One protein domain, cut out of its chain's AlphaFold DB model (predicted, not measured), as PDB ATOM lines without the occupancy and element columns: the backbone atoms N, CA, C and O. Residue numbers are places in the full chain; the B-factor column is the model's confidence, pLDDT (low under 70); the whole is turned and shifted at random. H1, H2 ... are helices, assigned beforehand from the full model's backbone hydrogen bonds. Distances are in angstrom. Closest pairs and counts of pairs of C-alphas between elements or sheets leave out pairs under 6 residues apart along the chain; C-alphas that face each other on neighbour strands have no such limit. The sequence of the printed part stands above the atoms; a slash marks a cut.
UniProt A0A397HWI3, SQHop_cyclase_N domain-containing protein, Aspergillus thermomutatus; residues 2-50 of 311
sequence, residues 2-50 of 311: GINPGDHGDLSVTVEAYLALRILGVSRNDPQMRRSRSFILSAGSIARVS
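What this domain is: This is residues 2 to 50 of the 311 residues of the protein "SQHop_cyclase_N domain-containing protein" of Aspergillus thermomutatus (UniProt A0A397HWI3). Two helices of similar length, H1 and H2, make a helical hairpin shaped like a slanted V: they come closest where H1 begins and H2 nears its end, and spread toward the link, residues 24 to 30, which bridges the wide end. At the narrow end, residues 2 to 10 make a curved tail before H1, and residues 43 to 50 fold back past the end of H2 toward the first turn of H1. The printed part has 49 residues, with H1 then H2 along the chain and no named strand; its class is all helix. It is compact, with a radius of gyration of the C-alphas of 10.5 A, and rounded, spanning 25 by 24 by 17 A.

Where its parts are: Begin with the longest helix, H1, residues 11 to 23: find C-alpha 11 at (114.455, 61.287, -4.889) and go 18.4 A to C-alpha 23 at (101.984, 72.911, -11.878). Then look for H2, residues 31 to 42, which runs 16.6 A from C-alpha 31 to C-alpha 42 at (121.326, 60.380, -11.636).

How they stand to each other: Look at the C-alphas of Leu 11 and Ile 40, the closest of H1 and H2, 6.2 A apart. The two helices touch, with 9 pairs of C-alphas within 8 A. They run opposite ways at a steep tilt of 38 degrees, and their centres are 10.6 A apart. In H1 and H2 every O i to N i+4 pair is within hydrogen-bond range.

The domain as a whole: The two C-alphas farthest apart are those of Gly 6 and Gly 25, at 27.3 A. The link from H1 to H2 is short, with 7 residues, and the printed part has no cut. Mean pLDDT of the printed part is 83.2; in residues 2 to 8 you will find values under 70, low confidence.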
ATOM      1  N   GLY A   2     117.298  67.087   0.583       55.62
ATOM      2  CA  GLY A   2     117.059  65.899   1.408       55.62
ATOM      3  C   GLY A   2     115.840  66.071   2.313       55.62
ATOM      4  O   GLY A   2     115.190  67.116   2.279       55.62
ATOM      5  N   ILE A   3     115.519  65.038   3.093       59.44
ATOM      6  CA  ILE A   3     114.400  65.072   4.051       59.44
ATOM      7  C   ILE A   3     114.699  66.072   5.179       59.44
ATOM      8  O   ILE A   3     113.785  66.765   5.619       59.44
ATOM      9  N   ASN A   4     115.971  66.223   5.569       55.69
ATOM     10  CA  ASN A   4     116.422  67.244   6.514       55.69
ATOM     11  C   ASN A   4     117.330  68.298   5.848       55.69
ATOM     12  O   ASN A   4     117.966  68.025   4.820       55.69
ATOM     13  N   PRO A   5     117.444  69.509   6.432       54.25
ATOM     14  CA  PRO A   5     118.441  70.489   6.012       54.25
ATOM     15  C   PRO A   5     119.856  69.889   6.060       54.25
ATOM     16  O   PRO A   5     120.320  69.473   7.115       54.25
ATOM     17  N   GLY A   6     120.542  69.842   4.913       57.28
ATOM     18  CA  GLY A   6     121.905  69.300   4.792       57.28
ATOM     19  C   GLY A   6     122.007  67.849   4.306       57.28
ATOM     20  O   GLY A   6     123.101  67.427   3.937       57.28
ATOM     21  N   ASP A   7     120.898  67.109   4.215       66.69
ATOM     22  CA  ASP A   7     120.909  65.734   3.705       66.69
ATOM     23  C   ASP A   7     121.168  65.669   2.190       66.69
ATOM     24  O   ASP A   7     120.753  66.540   1.408       66.69
ATOM     25  N   HIS A   8     121.790  64.566   1.755       67.19
ATOM     26  CA  HIS A   8     121.794  64.167   0.349       67.19
ATOM     27  C   HIS A   8     120.339  64.105  -0.151       67.19
ATOM     28  O   HIS A   8     119.456  63.613   0.547       67.19
ATOM     29  N   GLY A   9     120.065  64.676  -1.330       74.62
ATOM     30  CA  GLY A   9     118.699  64.850  -1.833       74.62
ATOM     31  C   GLY A   9     117.848  63.577  -1.766       74.62
ATOM     32  O   GLY A   9     118.334  62.504  -2.108       74.62
ATOM     33  N   ASP A  10     116.576  63.690  -1.379       87.31
ATOM     34  CA  ASP A  10     115.642  62.568  -1.489       87.31
ATOM     35  C   ASP A  10     114.990  62.583  -2.874       87.31
ATOM     36  O   ASP A  10     114.527  63.624  -3.359       87.31
ATOM     37  N   LEU A  11     114.980  61.426  -3.535       88.06
ATOM     38  CA  LEU A  11     114.455  61.287  -4.889       88.06
ATOM     39  C   LEU A  11     112.951  61.574  -4.944       88.06
ATOM     40  O   LEU A  11     112.498  62.299  -5.827       88.06
ATOM     41  N   SER A  12     112.186  61.027  -4.001       88.94
ATOM     42  CA  SER A  12     110.728  61.141  -3.966       88.94
ATOM     43  C   SER A  12     110.303  62.586  -3.722       88.94
ATOM     44  O   SER A  12     109.525  63.141  -4.494       88.94
ATOM     45  N   VAL A  13     110.902  63.228  -2.716       89.81
ATOM     46  CA  VAL A  13     110.667  64.640  -2.390       89.81
ATOM     47  C   VAL A  13     111.071  65.543  -3.553       89.81
ATOM     48  O   VAL A  13     110.340  66.468  -3.896       89.81
ATOM     49  N   THR A  14     112.207  65.273  -4.207       91.06
ATOM     50  CA  THR A  14     112.657  66.092  -5.341       91.06
ATOM     51  C   THR A  14     111.719  65.960  -6.545       91.06
ATOM     52  O   THR A  14     111.455  66.959  -7.210       91.06
ATOM     53  N   VAL A  15     111.172  64.767  -6.809       91.44
ATOM     54  CA  VAL A  15     110.159  64.559  -7.859       91.44
ATOM     55  C   VAL A  15     108.848  65.270  -7.518       91.44
ATOM     56  O   VAL A  15     108.299  65.956  -8.379       91.44
ATOM     57  N   GLU A  16     108.359  65.149  -6.280       91.31
ATOM     58  CA  GLU A  16     107.135  65.826  -5.820       91.31
ATOM     59  C   GLU A  16     107.270  67.352  -5.919       91.31
ATOM     60  O   GLU A  16     106.404  68.013  -6.496       91.31
ATOM     61  N   ALA A  17     108.388  67.910  -5.448       90.94
ATOM     62  CA  ALA A  17     108.670  69.340  -5.530       90.94
ATOM     63  C   ALA A  17     108.816  69.820  -6.982       90.94
ATOM     64  O   ALA A  17     108.265  70.857  -7.351       90.94
ATOM     65  N   TYR A  18     109.515  69.054  -7.829       90.38
ATOM     66  CA  TYR A  18     109.638  69.358  -9.255       90.38
ATOM     67  C   TYR A  18     108.262  69.418  -9.927       90.38
ATOM     68  O   TYR A  18     107.972  70.363 -10.660       90.38
ATOM     69  N   LEU A  19     107.395  68.436  -9.656       89.62
ATOM     70  CA  LEU A  19     106.038  68.413 -10.192       89.62
ATOM     71  C   LEU A  19     105.212  69.605  -9.691       89.62
ATOM     72  O   LEU A  19     104.555  70.260 -10.497       89.62
ATOM     73  N   ALA A  20     105.268  69.918  -8.395       89.75
ATOM     74  CA  ALA A  20     104.552  71.055  -7.825       89.75
ATOM     75  C   ALA A  20     104.958  72.380  -8.495       89.75
ATOM     76  O   ALA A  20     104.092  73.138  -8.928       89.75
ATOM     77  N   LEU A  21     106.260  72.623  -8.683       89.56
ATOM     78  CA  LEU A  21     106.763  73.814  -9.379       89.56
ATOM     79  C   LEU A  21     106.297  73.880 -10.838       89.56
ATOM     80  O   LEU A  21     105.959  74.955 -11.331       89.56
ATOM     81  N   ARG A  22     106.224  72.737 -11.529       86.62
ATOM     82  CA  ARG A  22     105.680  72.680 -12.892       86.62
ATOM     83  C   ARG A  22     104.199  73.028 -12.949       86.62
ATOM     84  O   ARG A  22     103.793  73.715 -13.878       86.62
ATOM     85  N   ILE A  23     103.411  72.574 -11.978       86.25
ATOM     86  CA  ILE A  23     101.984  72.911 -11.878       86.25
ATOM     87  C   ILE A  23     101.799  74.410 -11.596       86.25
ATOM     88  O   ILE A  23     100.857  75.011 -12.104       86.25
ATOM     89  N   LEU A  24     102.722  75.025 -10.848       86.94
ATOM     90  CA  LEU A  24     102.754  76.469 -10.588       86.94
ATOM     91  C   LEU A  24     103.245  77.312 -11.783       86.94
ATOM     92  O   LEU A  24     103.287  78.536 -11.676       86.94
ATOM     93  N   GLY A  25     103.613  76.693 -12.910       85.12
ATOM     94  CA  GLY A  25     104.033  77.395 -14.129       85.12
ATOM     95  C   GLY A  25     105.529  77.722 -14.207       85.12
ATOM     96  O   GLY A  25     105.950  78.456 -15.101       85.12
ATOM     97  N   VAL A  26     106.369  77.180 -13.316       87.38
ATOM     98  CA  VAL A  26     107.826  77.381 -13.390       87.38
ATOM     99  C   VAL A  26     108.394  76.671 -14.621       87.38
ATOM    100  O   VAL A  26     108.173  75.476 -14.843       87.38
ATOM    101  N   SER A  27     109.167  77.405 -15.426       84.75
ATOM    102  CA  SER A  27     109.750  76.879 -16.662       84.75
ATOM    103  C   SER A  27     110.747  75.751 -16.395       84.75
ATOM    104  O   SER A  27     111.645  75.866 -15.561       84.75
ATOM    105  N   ARG A  28     110.682  74.685 -17.202       82.94
ATOM    106  CA  ARG A  28     111.656  73.574 -17.173       82.94
ATOM    107  C   ARG A  28     113.109  74.020 -17.392       82.94
ATOM    108  O   ARG A  28     114.033  73.314 -16.997       82.94
ATOM    109  N   ASN A  29     113.308  75.163 -18.055       85.12
ATOM    110  CA  ASN A  29     114.627  75.685 -18.413       85.12
ATOM    111  C   ASN A  29     115.293  76.462 -17.266       85.12
ATOM    112  O   ASN A  29     116.480  76.798 -17.366       85.12
ATOM    113  N   ASP A  30     114.563  76.724 -16.181       90.44
ATOM    114  CA  ASP A  30     115.106  77.366 -14.991       90.44
ATOM    115  C   ASP A  30     116.342  76.589 -14.480       90.44
ATOM    116  O   ASP A  30     116.328  75.349 -14.452       90.44
ATOM    117  N   PRO A  31     117.447  77.271 -14.114       91.19
ATOM    118  CA  PRO A  31     118.613  76.635 -13.509       91.19
ATOM    119  C   PRO A  31     118.286  75.658 -12.370       91.19
ATOM    120  O   PRO A  31     118.903  74.594 -12.294       91.19
ATOM    121  N   GLN A  32     117.319  75.977 -11.502       90.12
ATOM    122  CA  GLN A  32     116.924  75.104 -10.394       90.12
ATOM    123  C   GLN A  32     116.201  73.848 -10.895       90.12
ATOM    124  O   GLN A  32     116.524  72.737 -10.472       90.12
ATOM    125  N   MET A  33     115.300  73.999 -11.868       89.38
ATOM    126  CA  MET A  33     114.583  72.881 -12.488       89.38
ATOM    127  C   MET A  33     115.534  71.932 -13.222       89.38
ATOM    128  O   MET A  33     115.410  70.711 -13.099       89.38
ATOM    129  N   ARG A  34     116.543  72.470 -13.920       90.69
ATOM    130  CA  ARG A  34     117.589  71.668 -14.572       90.69
ATOM    131  C   ARG A  34     118.424  70.872 -13.572       90.69
ATOM    132  O   ARG A  34     118.666  69.690 -13.809       90.69
ATOM    133  N   ARG A  35     118.816  71.482 -12.446       90.44
ATOM    134  CA  ARG A  35     119.547  70.793 -11.364       90.44
ATOM    135  C   ARG A  35     118.723  69.652 -10.771       90.44
ATOM    136  O   ARG A  35     119.222  68.530 -10.668       90.44
ATOM    137  N   SER A  36     117.456  69.911 -10.453       90.38
ATOM    138  CA  SER A  36     116.534  68.890  -9.942       90.38
ATOM    139  C   SER A  36     116.363  67.744 -10.935       90.38
ATOM    140  O   SER A  36     116.476  66.581 -10.557       90.38
ATOM    141  N   ARG A  37     116.199  68.049 -12.228       89.06
ATOM    142  CA  ARG A  37     116.125  67.034 -13.285       89.06
ATOM    143  C   ARG A  37     117.400  66.194 -13.376       89.06
ATOM    144  O   ARG A  37     117.305  64.971 -13.398       89.06
ATOM    145  N   SER A  38     118.582  66.817 -13.396       88.50
ATOM    146  CA  SER A  38     119.850  66.072 -13.435       88.50
ATOM    147  C   SER A  38     120.014  65.156 -12.223       88.50
ATOM    148  O   SER A  38     120.438  64.012 -12.372       88.50
ATOM    149  N   PHE A  39     119.598  65.624 -11.044       89.88
ATOM    150  CA  PHE A  39     119.614  64.826  -9.827       89.88
ATOM    151  C   PHE A  39     118.682  63.609  -9.941       89.88
ATOM    152  O   PHE A  39     119.131  62.484  -9.730       89.88
ATOM    153  N   ILE A  40     117.427  63.811 -10.357       89.19
ATOM    154  CA  ILE A  40     116.434  62.736 -10.532       89.19
ATOM    155  C   ILE A  40     116.943  61.656 -11.497       89.19
ATOM    156  O   ILE A  40     116.850  60.463 -11.200       89.19
ATOM    157  N   LEU A  41     117.527  62.062 -12.629       86.88
ATOM    158  CA  LEU A  41     118.088  61.126 -13.605       86.88
ATOM    159  C   LEU A  41     119.278  60.347 -13.019       86.88
ATOM    160  O   LEU A  41     119.342  59.128 -13.165       86.88
ATOM    161  N   SER A  42     120.172  61.021 -12.286       86.56
ATOM    162  CA  SER A  42     121.326  60.380 -11.636       86.56
ATOM    163  C   SER A  42     120.939  59.404 -10.514       86.56
ATOM    164  O   SER A  42     121.602  58.389 -10.319       86.56
ATOM    165  N   ALA A  43     119.834  59.663  -9.812       83.56
ATOM    166  CA  ALA A  43     119.352  58.848  -8.694       83.56
ATOM    167  C   ALA A  43     118.557  57.598  -9.137       83.56
ATOM    168  O   ALA A  43     118.190  56.755  -8.311       83.56
ATOM    169  N   GLY A  44     118.339  57.431 -10.445       77.88
ATOM    170  CA  GLY A  44     117.692  56.259 -11.032       77.88
ATOM    171  C   GLY A  44     116.244  56.485 -11.462       77.88
ATOM    172  O   GLY A  44     115.461  55.536 -11.445       77.88
ATOM    173  N   SER A  45     115.924  57.704 -11.917       82.25
ATOM    174  CA  SER A  45     114.657  58.058 -12.573       82.25
ATOM    175  C   SER A  45     113.447  58.051 -11.638       82.25
ATOM    176  O   SER A  45     113.495  57.617 -10.487       82.25
ATOM    177  N   ILE A  46     112.300  58.456 -12.180       81.50
ATOM    178  CA  ILE A  46     111.001  58.365 -11.507       81.50
ATOM    179  C   ILE A  46     110.627  56.925 -11.101       81.50
ATOM    180  O   ILE A  46     109.749  56.714 -10.271       81.50
ATOM    181  N   ALA A  47     111.321  55.917 -11.640       79.75
ATOM    182  CA  ALA A  47     111.097  54.514 -11.316       79.75
ATOM    183  C   ALA A  47     111.558  54.107  -9.903       79.75
ATOM    184  O   ALA A  47     111.094  53.114  -9.345       79.75
ATOM    185  N   ARG A  48     112.448  54.871  -9.271       82.62
ATOM    186  CA  ARG A  48     112.922  54.557  -7.913       82.62
ATOM    187  C   ARG A  48     112.218  55.348  -6.814       82.62
ATOM    188  O   ARG A  48     112.606  55.235  -5.656       82.62
ATOM    189  N   VAL A  49     111.172  56.106  -7.148       86.44
ATOM    190  CA  VAL A  49     110.393  56.850  -6.147       86.44
ATOM    191  C   VAL A  49     109.613  55.908  -5.229       86.44
ATOM    192  O   VAL A  49     109.287  54.770  -5.601       86.44
ATOM    193  N   SER A  50     109.308  56.408  -4.031       88.12
ATOM    194  CA  SER A  50     108.545  55.704  -3.003       88.12
ATOM    195  C   SER A  50     107.152  55.295  -3.494       88.12
ATOM    196  O   SER A  50     106.592  55.905  -4.407       88.12
TER     197      SER A  50